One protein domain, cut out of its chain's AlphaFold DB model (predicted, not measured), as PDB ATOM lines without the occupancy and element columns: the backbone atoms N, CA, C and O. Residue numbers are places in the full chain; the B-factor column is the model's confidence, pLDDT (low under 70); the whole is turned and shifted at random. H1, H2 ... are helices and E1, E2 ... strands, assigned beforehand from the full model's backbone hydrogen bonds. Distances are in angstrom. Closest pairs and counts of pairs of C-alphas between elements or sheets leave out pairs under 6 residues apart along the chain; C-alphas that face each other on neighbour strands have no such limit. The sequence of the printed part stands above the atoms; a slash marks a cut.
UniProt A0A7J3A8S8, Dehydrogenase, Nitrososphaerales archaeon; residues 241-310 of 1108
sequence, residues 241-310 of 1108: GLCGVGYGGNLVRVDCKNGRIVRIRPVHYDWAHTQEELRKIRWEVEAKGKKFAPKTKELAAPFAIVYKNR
ATOM      1  N   GLY A 241       3.981  10.677  43.926       87.44
ATOM      2  CA  GLY A 241       5.134  11.002  43.097       87.44
ATOM      3  C   GLY A 241       5.239  12.504  42.865       87.44
ATOM      4  O   GLY A 241       4.277  13.245  43.054       87.44
ATOM      5  N   LEU A 242       6.427  12.931  42.463       87.06
ATOM      6  CA  LEU A 242       6.815  14.315  42.225       87.06
ATOM      7  C   LEU A 242       7.311  14.487  40.772       87.06
ATOM      8  O   LEU A 242       8.245  15.240  40.518       87.06
ATOM      9  N   CYS A 243       6.705  13.758  39.820       76.00
ATOM     10  CA  CYS A 243       7.100  13.731  38.405       76.00
ATOM     11  C   CYS A 243       6.280  14.672  37.481       76.00
ATOM     12  O   CYS A 243       6.699  14.969  36.366       76.00
ATOM     13  N   GLY A 244       5.120  15.162  37.925       71.88
ATOM     14  CA  GLY A 244       4.200  16.028  37.174       71.88
ATOM     15  C   GLY A 244       3.050  15.259  36.517       71.88
ATOM     16  O   GLY A 244       1.910  15.361  36.954       71.88
ATOM     17  N   VAL A 245       3.329  14.443  35.496       64.56
ATOM     18  CA  VAL A 245       2.282  13.716  34.743       64.56
ATOM     19  C   VAL A 245       2.158  12.258  35.179       64.56
ATOM     20  O   VAL A 245       3.185  11.611  35.338       64.56
ATOM     21  N   GLY A 246       0.910  11.782  35.331       59.03
ATOM     22  CA  GLY A 246       0.329  10.454  35.653       59.03
ATOM     23  C   GLY A 246       1.155   9.152  35.669       59.03
ATOM     24  O   GLY A 246       0.645   8.086  35.324       59.03
ATOM     25  N   TYR A 247       2.417   9.208  36.073       69.38
ATOM     26  CA  TYR A 247       3.400   8.144  35.959       69.38
ATOM     27  C   TYR A 247       4.309   8.106  37.187       69.38
ATOM     28  O   TYR A 247       4.913   9.109  37.583       69.38
ATOM     29  N   GLY A 248       4.435   6.911  37.763       71.19
ATOM     30  CA  GLY A 248       5.306   6.671  38.908       71.19
ATOM     31  C   GLY A 248       4.743   7.242  40.209       71.19
ATOM     32  O   GLY A 248       3.580   7.615  40.310       71.19
ATOM     33  N   GLY A 249       5.581   7.274  41.239       81.31
ATOM     34  CA  GLY A 249       5.177   7.622  42.598       81.31
ATOM     35  C   GLY A 249       5.088   6.409  43.513       81.31
ATOM     36  O   GLY A 249       5.125   5.258  43.086       81.31
ATOM     37  N   ASN A 250       5.073   6.661  44.813       88.75
ATOM     38  CA  ASN A 250       5.098   5.643  45.853       88.75
ATOM     39  C   ASN A 250       3.670   5.261  46.220       88.75
ATOM     40  O   ASN A 250       2.881   6.133  46.588       88.75
ATOM     41  N   LEU A 251       3.353   3.968  46.133       91.44
ATOM     42  CA  LEU A 251       2.045   3.463  46.534       91.44
ATOM     43  C   LEU A 251       1.916   3.504  48.056       91.44
ATOM     44  O   LEU A 251       2.529   2.723  48.788       91.44
ATOM     45  N   VAL A 252       1.099   4.433  48.531       94.00
ATOM     46  CA  VAL A 252       0.887   4.675  49.955       94.00
ATOM     47  C   VAL A 252      -0.580   4.534  50.325       94.00
ATOM     48  O   VAL A 252      -1.481   4.710  49.505       94.00
ATOM     49  N   ARG A 253      -0.802   4.236  51.603       95.12
ATOM     50  CA  ARG A 253      -2.105   4.326  52.250       95.12
ATOM     51  C   ARG A 253      -2.145   5.588  53.101       95.12
ATOM     52  O   ARG A 253      -1.256   5.809  53.926       95.12
ATOM     53  N   VAL A 254      -3.169   6.399  52.879       97.25
ATOM     54  CA  VAL A 254      -3.412   7.671  53.556       97.25
ATOM     55  C   VAL A 254      -4.611   7.489  54.467       97.25
ATOM     56  O   VAL A 254      -5.711   7.207  54.000       97.25
ATOM     57  N   ASP A 255      -4.393   7.617  55.768       95.38
ATOM     58  CA  ASP A 255      -5.452   7.479  56.759       95.38
ATOM     59  C   ASP A 255      -5.915   8.882  57.175       95.38
ATOM     60  O   ASP A 255      -5.091   9.744  57.507       95.38
ATOM     61  N   CYS A 256      -7.228   9.108  57.134       94.19
ATOM     62  CA  CYS A 256      -7.869  10.388  57.407       94.19
ATOM     63  C   CYS A 256      -8.933  10.239  58.494       94.19
ATOM     64  O   CYS A 256      -9.659   9.247  58.543       94.19
ATOM     65  N   LYS A 257      -9.023  11.241  59.367       87.88
ATOM     66  CA  LYS A 257      -9.992  11.306  60.461       87.88
ATOM     67  C   LYS A 257     -10.442  12.752  60.635       87.88
ATOM     68  O   LYS A 257      -9.597  13.647  60.624       87.88
ATOM     69  N   ASN A 258     -11.749  12.978  60.765       84.94
ATOM     70  CA  ASN A 258     -12.356  14.307  60.923       84.94
ATOM     71  C   ASN A 258     -11.890  15.306  59.841       84.94
ATOM     72  O   ASN A 258     -11.433  16.407  60.147       84.94
ATOM     73  N   GLY A 259     -11.897  14.882  58.571       85.31
ATOM     74  CA  GLY A 259     -11.468  15.717  57.439       85.31
ATOM     75  C   GLY A 259      -9.976  16.086  57.415       85.31
ATOM     76  O   GLY A 259      -9.584  17.010  56.705       85.31
ATOM     77  N   ARG A 260      -9.121  15.399  58.188       91.88
ATOM     78  CA  ARG A 260      -7.673  15.654  58.240       91.88
ATOM     79  C   ARG A 260      -6.855  14.391  58.026       91.88
ATOM     80  O   ARG A 260      -7.216  13.316  58.498       91.88
ATOM     81  N   ILE A 261      -5.697  14.538  57.385       95.31
ATOM     82  CA  ILE A 261      -4.734  13.447  57.214       95.31
ATOM     83  C   ILE A 261      -4.044  13.194  58.557       95.31
ATOM     84  O   ILE A 261      -3.357  14.072  59.085       95.31
ATOM     85  N   VAL A 262      -4.167  11.981  59.096       92.94
ATOM     86  CA  VAL A 262      -3.465  11.584  60.327       92.94
ATOM     87  C   VAL A 262      -2.100  10.972  60.014       92.94
ATOM     88  O   VAL A 262      -1.102  11.353  60.635       92.94
ATOM     89  N   ARG A 263      -2.003  10.105  58.995       92.50
ATOM     90  CA  ARG A 263      -0.744   9.442  58.600       92.50
ATOM     91  C   ARG A 263      -0.723   9.005  57.135       92.50
ATOM     92  O   ARG A 263      -1.765   8.738  56.544       92.50
ATOM     93  N   ILE A 264       0.489   8.881  56.599       95.81
ATOM     94  CA  ILE A 264       0.798   8.285  55.295       95.81
ATOM     95  C   ILE A 264       1.779   7.136  55.543       95.81
ATOM     96  O   ILE A 264       2.747   7.311  56.281       95.81
ATOM     97  N   ARG A 265       1.523   5.953  54.974       93.44
ATOM     98  CA  ARG A 265       2.329   4.743  55.220       93.44
ATOM     99  C   ARG A 265       2.473   3.860  53.976       93.44
ATOM    100  O   ARG A 265       1.611   3.926  53.098       93.44
ATOM    101  N   PRO A 266       3.505   2.999  53.908       91.75
ATOM    102  CA  PRO A 266       3.644   2.035  52.820       91.75
ATOM    103  C   PRO A 266       2.454   1.069  52.737       91.75
ATOM    104  O   PRO A 266       1.852   0.711  53.755       91.75
ATOM    105  N   VAL A 267       2.142   0.620  51.522       92.81
ATOM    106  CA  VAL A 267       1.104  -0.387  51.261       92.81
ATOM    107  C   VAL A 267       1.664  -1.798  51.378       92.81
ATOM    108  O   VAL A 267       2.764  -2.073  50.900       92.81
ATOM    109  N   HIS A 268       0.895  -2.707  51.976       92.75
ATOM    110  CA  HIS A 268       1.137  -4.139  51.832       92.75
ATOM    111  C   HIS A 268       0.274  -4.689  50.697       92.75
ATOM    112  O   HIS A 268      -0.919  -4.392  50.610       92.75
ATOM    113  N   TYR A 269       0.879  -5.473  49.806       91.06
ATOM    114  CA  TYR A 269       0.197  -5.927  48.596       91.06
ATOM    115  C   TYR A 269      -0.870  -6.996  48.881       91.06
ATOM    116  O   TYR A 269      -1.814  -7.142  48.109       91.06
ATOM    117  N   ASP A 270      -0.764  -7.698  50.011       89.25
ATOM    118  CA  ASP A 270      -1.735  -8.695  50.477       89.25
ATOM    119  C   ASP A 270      -3.043  -8.090  51.019       89.25
ATOM    120  O   ASP A 270      -3.987  -8.823  51.301       89.25
ATOM    121  N   TRP A 271      -3.151  -6.759  51.102       91.25
ATOM    122  CA  TRP A 271      -4.424  -6.087  51.385       91.25
ATOM    123  C   TRP A 271      -5.386  -6.084  50.191       91.25
ATOM    124  O   TRP A 271      -6.593  -5.991  50.400       91.25
ATOM    125  N   ALA A 272      -4.871  -6.172  48.958       90.75
ATOM    126  CA  ALA A 272      -5.675  -6.166  47.727       90.75
ATOM    127  C   ALA A 272      -5.562  -7.468  46.911       90.75
ATOM    128  O   ALA A 272      -6.298  -7.655  45.937       90.75
ATOM    129  N   HIS A 273      -4.650  -8.368  47.293       90.56
ATOM    130  CA  HIS A 273      -4.375  -9.615  46.585       90.56
ATOM    131  C   HIS A 273      -4.253 -10.804  47.540       90.56
ATOM    132  O   HIS A 273      -3.614 -10.737  48.587       90.56
ATOM    133  N   THR A 274      -4.806 -11.937  47.132       91.00
ATOM    134  CA  THR A 274      -4.613 -13.228  47.794       91.00
ATOM    135  C   THR A 274      -3.173 -13.728  47.633       91.00
ATOM    136  O   THR A 274      -2.453 -13.365  46.700       91.00
ATOM    137  N   GLN A 275      -2.749 -14.647  48.506       89.88
ATOM    138  CA  GLN A 275      -1.423 -15.277  48.412       89.88
ATOM    139  C   GLN A 275      -1.217 -16.067  47.105       89.88
ATOM    140  O   GLN A 275      -0.090 -16.210  46.634       89.88
ATOM    141  N   GLU A 276      -2.294 -16.580  46.501       90.06
ATOM    142  CA  GLU A 276      -2.246 -17.252  45.197       90.06
ATOM    143  C   GLU A 276      -2.007 -16.260  44.052       90.06
ATOM    144  O   GLU A 276      -1.164 -16.512  43.190       90.06
ATOM    145  N   GLU A 277      -2.689 -15.111  44.055       91.00
ATOM    146  CA  GLU A 277      -2.441 -14.043  43.080       91.00
ATOM    147  C   GLU A 277      -1.005 -13.517  43.207       91.00
ATOM    148  O   GLU A 277      -0.288 -13.425  42.209       91.00
ATOM    149  N   LEU A 278      -0.538 -13.249  44.433       91.00
ATOM    150  CA  LEU A 278       0.811 -12.726  44.677       91.00
ATOM    151  C   LEU A 278       1.920 -13.665  44.185       91.00
ATOM    152  O   LEU A 278       2.961 -13.182  43.735       91.00
ATOM    153  N   ARG A 279       1.707 -14.987  44.212       88.06
ATOM    154  CA  ARG A 279       2.652 -15.967  43.645       88.06
ATOM    155  C   ARG A 279       2.793 -15.859  42.125       88.06
ATOM    156  O   ARG A 279       3.866 -16.147  41.612       88.06
ATOM    157  N   LYS A 280       1.746 -15.429  41.416       86.88
ATOM    158  CA  LYS A 280       1.769 -15.194  39.956       86.88
ATOM    159  C   LYS A 280       2.290 -13.800  39.606       86.88
ATOM    160  O   LYS A 280       2.856 -13.592  38.536       86.88
ATOM    161  N   ILE A 281       2.092 -12.839  40.505       90.19
ATOM    162  CA  ILE A 281       2.533 -11.456  40.319       90.19
ATOM    163  C   ILE A 281       4.038 -11.312  40.527       90.19
ATOM    164  O   ILE A 281       4.703 -10.610  39.764       90.19
ATOM    165  N   ARG A 282       4.587 -11.970  41.551       89.88
ATOM    166  CA  ARG A 282       5.989 -11.810  41.940       89.88
ATOM    167  C   ARG A 282       6.922 -12.611  41.041       89.88
ATOM    168  O   ARG A 282       6.818 -13.830  40.960       89.88
ATOM    169  N   TRP A 283       7.880 -11.920  40.433       91.38
ATOM    170  CA  TRP A 283       8.993 -12.558  39.745       91.38
ATOM    171  C   TRP A 283      10.042 -13.084  40.733       91.38
ATOM    172  O   TRP A 283      10.222 -12.544  41.825       91.38
ATOM    173  N   GLU A 284      10.762 -14.126  40.322       92.31
ATOM    174  CA  GLU A 284      11.909 -14.691  41.037       92.31
ATOM    175  C   GLU A 284      13.070 -14.872  40.052       92.31
ATOM    176  O   GLU A 284      12.888 -15.354  38.930       92.31
ATOM    177  N   VAL A 285      14.265 -14.476  40.482       93.69
ATOM    178  CA  VAL A 285      15.528 -14.661  39.763       93.69
ATOM    179  C   VAL A 285      16.447 -15.501  40.636       93.69
ATOM    180  O   VAL A 285      16.628 -15.203  41.814       93.69
ATOM    181  N   GLU A 286      17.042 -16.538  40.058       95.44
ATOM    182  CA  GLU A 286      18.096 -17.316  40.703       95.44
ATOM    183  C   GLU A 286      19.432 -16.958  40.056       95.44
ATOM    184  O   GLU A 286      19.538 -16.975  38.830       95.44
ATOM    185  N   ALA A 287      20.423 -16.600  40.870       96.38
ATOM    186  CA  ALA A 287      21.767 -16.287  40.405       96.38
ATOM    187  C   ALA A 287      22.812 -16.697  41.446       96.38
ATOM    188  O   ALA A 287      22.627 -16.467  42.645       96.38
ATOM    189  N   LYS A 288      23.900 -17.332  40.998       95.88
ATOM    190  CA  LYS A 288      24.984 -17.873  41.846       95.88
ATOM    191  C   LYS A 288      24.484 -18.636  43.093       95.88
ATOM    192  O   LYS A 288      25.010 -18.464  44.193       95.88
ATOM    193  N   GLY A 289      23.442 -19.459  42.930       94.44
ATOM    194  CA  GLY A 289      22.844 -20.275  44.000       94.44
ATOM    195  C   GLY A 289      21.996 -19.505  45.025       94.44
ATOM    196  O   GLY A 289      21.666 -20.051  46.077       94.44
ATOM    197  N   LYS A 290      21.647 -18.241  44.749       96.69
ATOM    198  CA  LYS A 290      20.775 -17.401  45.584       96.69
ATOM    199  C   LYS A 290      19.506 -17.016  44.832       96.69
ATOM    200  O   LYS A 290      19.530 -16.845  43.619       96.69
ATOM    201  N   LYS A 291      18.409 -16.841  45.573       96.38
ATOM    202  CA  LYS A 291      17.102 -16.432  45.041       96.38
ATOM    203  C   LYS A 291      16.787 -14.987  45.405       96.38
ATOM    204  O   LYS A 291      16.877 -14.601  46.570       96.38
ATOM    205  N   PHE A 292      16.365 -14.220  44.411       94.88
ATOM    206  CA  PHE A 292      16.041 -12.804  44.509       94.88
ATOM    207  C   PHE A 292      14.616 -12.571  44.022       94.88
ATOM    208  O   PHE A 292      14.236 -13.017  42.941       94.88
ATOM    209  N   ALA A 293      13.822 -11.870  44.825       91.69
ATOM    210  CA  ALA A 293      12.435 -11.564  44.507       91.69
ATOM    211  C   ALA A 293      12.017 -10.231  45.148       91.69
ATOM    212  O   ALA A 293      12.542  -9.870  46.213       91.69
ATOM    213  N   PRO A 294      11.030  -9.527  44.568       88.69
ATOM    214  CA  PRO A 294      10.394  -8.374  45.188       88.69
ATOM    215  C   PRO A 294       9.823  -8.687  46.569       88.69
ATOM    216  O   PRO A 294       9.426  -9.822  46.847       88.69
ATOM    217  N   LYS A 295       9.728  -7.681  47.434       89.69
ATOM    218  CA  LYS A 295       9.042  -7.761  48.728       89.69
ATOM    219  C   LYS A 295       7.520  -7.782  48.540       89.69
ATOM    220  O   LYS A 295       6.997  -7.450  47.487       89.69
ATOM    221  N   THR A 296       6.798  -8.167  49.589       88.50
ATOM    222  CA  THR A 296       5.321  -8.204  49.629       88.50
ATOM    223  C   THR A 296       4.691  -6.880  50.087       88.50
ATOM    224  O   THR A 296       3.506  -6.825  50.411       88.50
ATOM    225  N   LYS A 297       5.482  -5.804  50.125       90.00
ATOM    226  CA  LYS A 297       5.059  -4.449  50.486       90.00
ATOM    227  C   LYS A 297       5.810  -3.415  49.654       90.00
ATOM    228  O   LYS A 297       6.939  -3.681  49.229       90.00
ATOM    229  N   GLU A 298       5.217  -2.236  49.494       90.25
ATOM    230  CA  GLU A 298       5.856  -1.081  48.863       90.25
ATOM    231  C   GLU A 298       7.073  -0.621  49.678       90.25
ATOM    232  O   GLU A 298       7.058  -0.598  50.913       90.25
ATOM    233  N   LEU A 299       8.129  -0.216  48.974       89.50
ATOM    234  CA  LEU A 299       9.346   0.351  49.555       89.50
ATOM    235  C   LEU A 299       9.298   1.878  49.483       89.50
ATOM    236  O   LEU A 299      10.128   2.502  48.819       89.50
ATOM    237  N   ALA A 300       8.277   2.464  50.112       88.81
ATOM    238  CA  ALA A 300       7.985   3.883  49.962       88.81
ATOM    239  C   ALA A 300       9.181   4.762  50.374       88.81
ATOM    240  O   ALA A 300       9.728   4.616  51.469       88.81
ATOM    241  N   ALA A 301       9.563   5.691  49.500       88.19
ATOM    242  CA  ALA A 301      10.593   6.681  49.767       88.19
ATOM    243  C   ALA A 301      10.138   7.705  50.831       88.19
ATOM    244  O   ALA A 301       8.937   7.976  50.952       88.19
ATOM    245  N   PRO A 302      11.072   8.337  51.575       91.12
ATOM    246  CA  PRO A 302      10.724   9.280  52.640       91.12
ATOM    247  C   PRO A 302       9.847  10.450  52.177       91.12
ATOM    248  O   PRO A 302       8.976  10.880  52.928       91.12
ATOM    249  N   PHE A 303      10.020  10.924  50.938       92.56
ATOM    250  CA  PHE A 303       9.254  12.043  50.371       92.56
ATOM    251  C   PHE A 303       7.740  11.817  50.429       92.56
ATOM    252  O   PHE A 303       6.997  12.710  50.828       92.56
ATOM    253  N   ALA A 304       7.286  10.604  50.107       90.81
ATOM    254  CA  ALA A 304       5.871  10.256  50.153       90.81
ATOM    255  C   ALA A 304       5.323  10.257  51.589       90.81
ATOM    256  O   ALA A 304       4.208  10.710  51.831       90.81
ATOM    257  N   ILE A 305       6.117   9.790  52.554       91.50
ATOM    258  CA  ILE A 305       5.711   9.704  53.962       91.50
ATOM    259  C   ILE A 305       5.568  11.099  54.582       91.50
ATOM    260  O   ILE A 305       4.599  11.362  55.296       91.50
ATOM    261  N   VAL A 306       6.498  12.010  54.285       92.62
ATOM    262  CA  VAL A 306       6.485  13.372  54.848       92.62
ATOM    263  C   VAL A 306       5.532  14.324  54.128       92.62
ATOM    264  O   VAL A 306       5.326  15.442  54.597       92.62
ATOM    265  N   TYR A 307       4.936  13.903  53.009       93.50
ATOM    266  CA  TYR A 307       4.164  14.769  52.114       93.50
ATOM    267  C   TYR A 307       3.012  15.512  52.812       93.50
ATOM    268  O   TYR A 307       2.682  16.645  52.458       93.50
ATOM    269  N   LYS A 308       2.460  14.923  53.882       92.44
ATOM    270  CA  LYS A 308       1.468  15.561  54.762       92.44
ATOM    271  C   LYS A 308       1.906  16.956  55.241       92.44
ATOM    272  O   LYS A 308       1.062  17.839  55.364       92.44
ATOM    273  N   ASN A 309       3.201  17.166  55.497       91.25
ATOM    274  CA  ASN A 309       3.736  18.464  55.923       91.25
ATOM    275  C   ASN A 309       3.511  19.547  54.866       91.25
ATOM    276  O   ASN A 309       3.211  20.685  55.218       91.25
ATOM    277  N   ARG A 310       3.611  19.187  53.582       90.94
ATOM    278  CA  ARG A 310       3.454  20.121  52.466       90.94
ATOM    279  C   ARG A 310       1.996  20.533  52.278       90.94
ATOM    280  O   ARG A 310       1.714  21.712  52.073       90.94
TER     281      ARG A 310
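Overview. This is residues 241 to 310 of the 1108 residues of the protein "Dehydrogenase" of Nitrososphaerales archaeon (UniProt A0A7J3A8S8). Two antiparallel hairpins at opposite ends make a long, loose shape: E1 and E2 with short helix H2 beside them, and small E3 and E4, joined by two stretches of chain, one holding H1. The 70 printed residues, under half in named elements, run E1 E2 H1 E3 E4 H2, mixed helices and strands. The radius of gyration of the C-alphas is 15.7 A; the spans are 49 by 26 by 21 A.

Along the chain. Find C-alpha 250 at (5.098, 5.643, 45.853); E1 runs 21.8 A to 257. E2, 260 to 266, is 18.5 A long. Then come H1, 275 to 281, 9.8 A; E3, 285 to 287; E4, 290 to 292; and H2, 302 to 306, ending at (6.485, 13.372, 54.848).

Arrangement. In hairpin E1 and E2, N 253 and O 265 are 2.9 A apart. The closest C-alphas of E2 and H2, Ile 264 and Ile 305, are 5.3 A apart. In hairpin E3 and E4, N 292 and O 285 are 2.8 A apart. H1 and H2 are apart. Every O i to N i+4 pair is within hydrogen-bond range in H2, 2 of 3 in H1.

Size, cuts and confidence. The farthest C-alphas, Asn 258 and Lys 288, are 52.9 A apart. The printed part has no cut and no long link; residues 245 to 247 are under pLDDT 70.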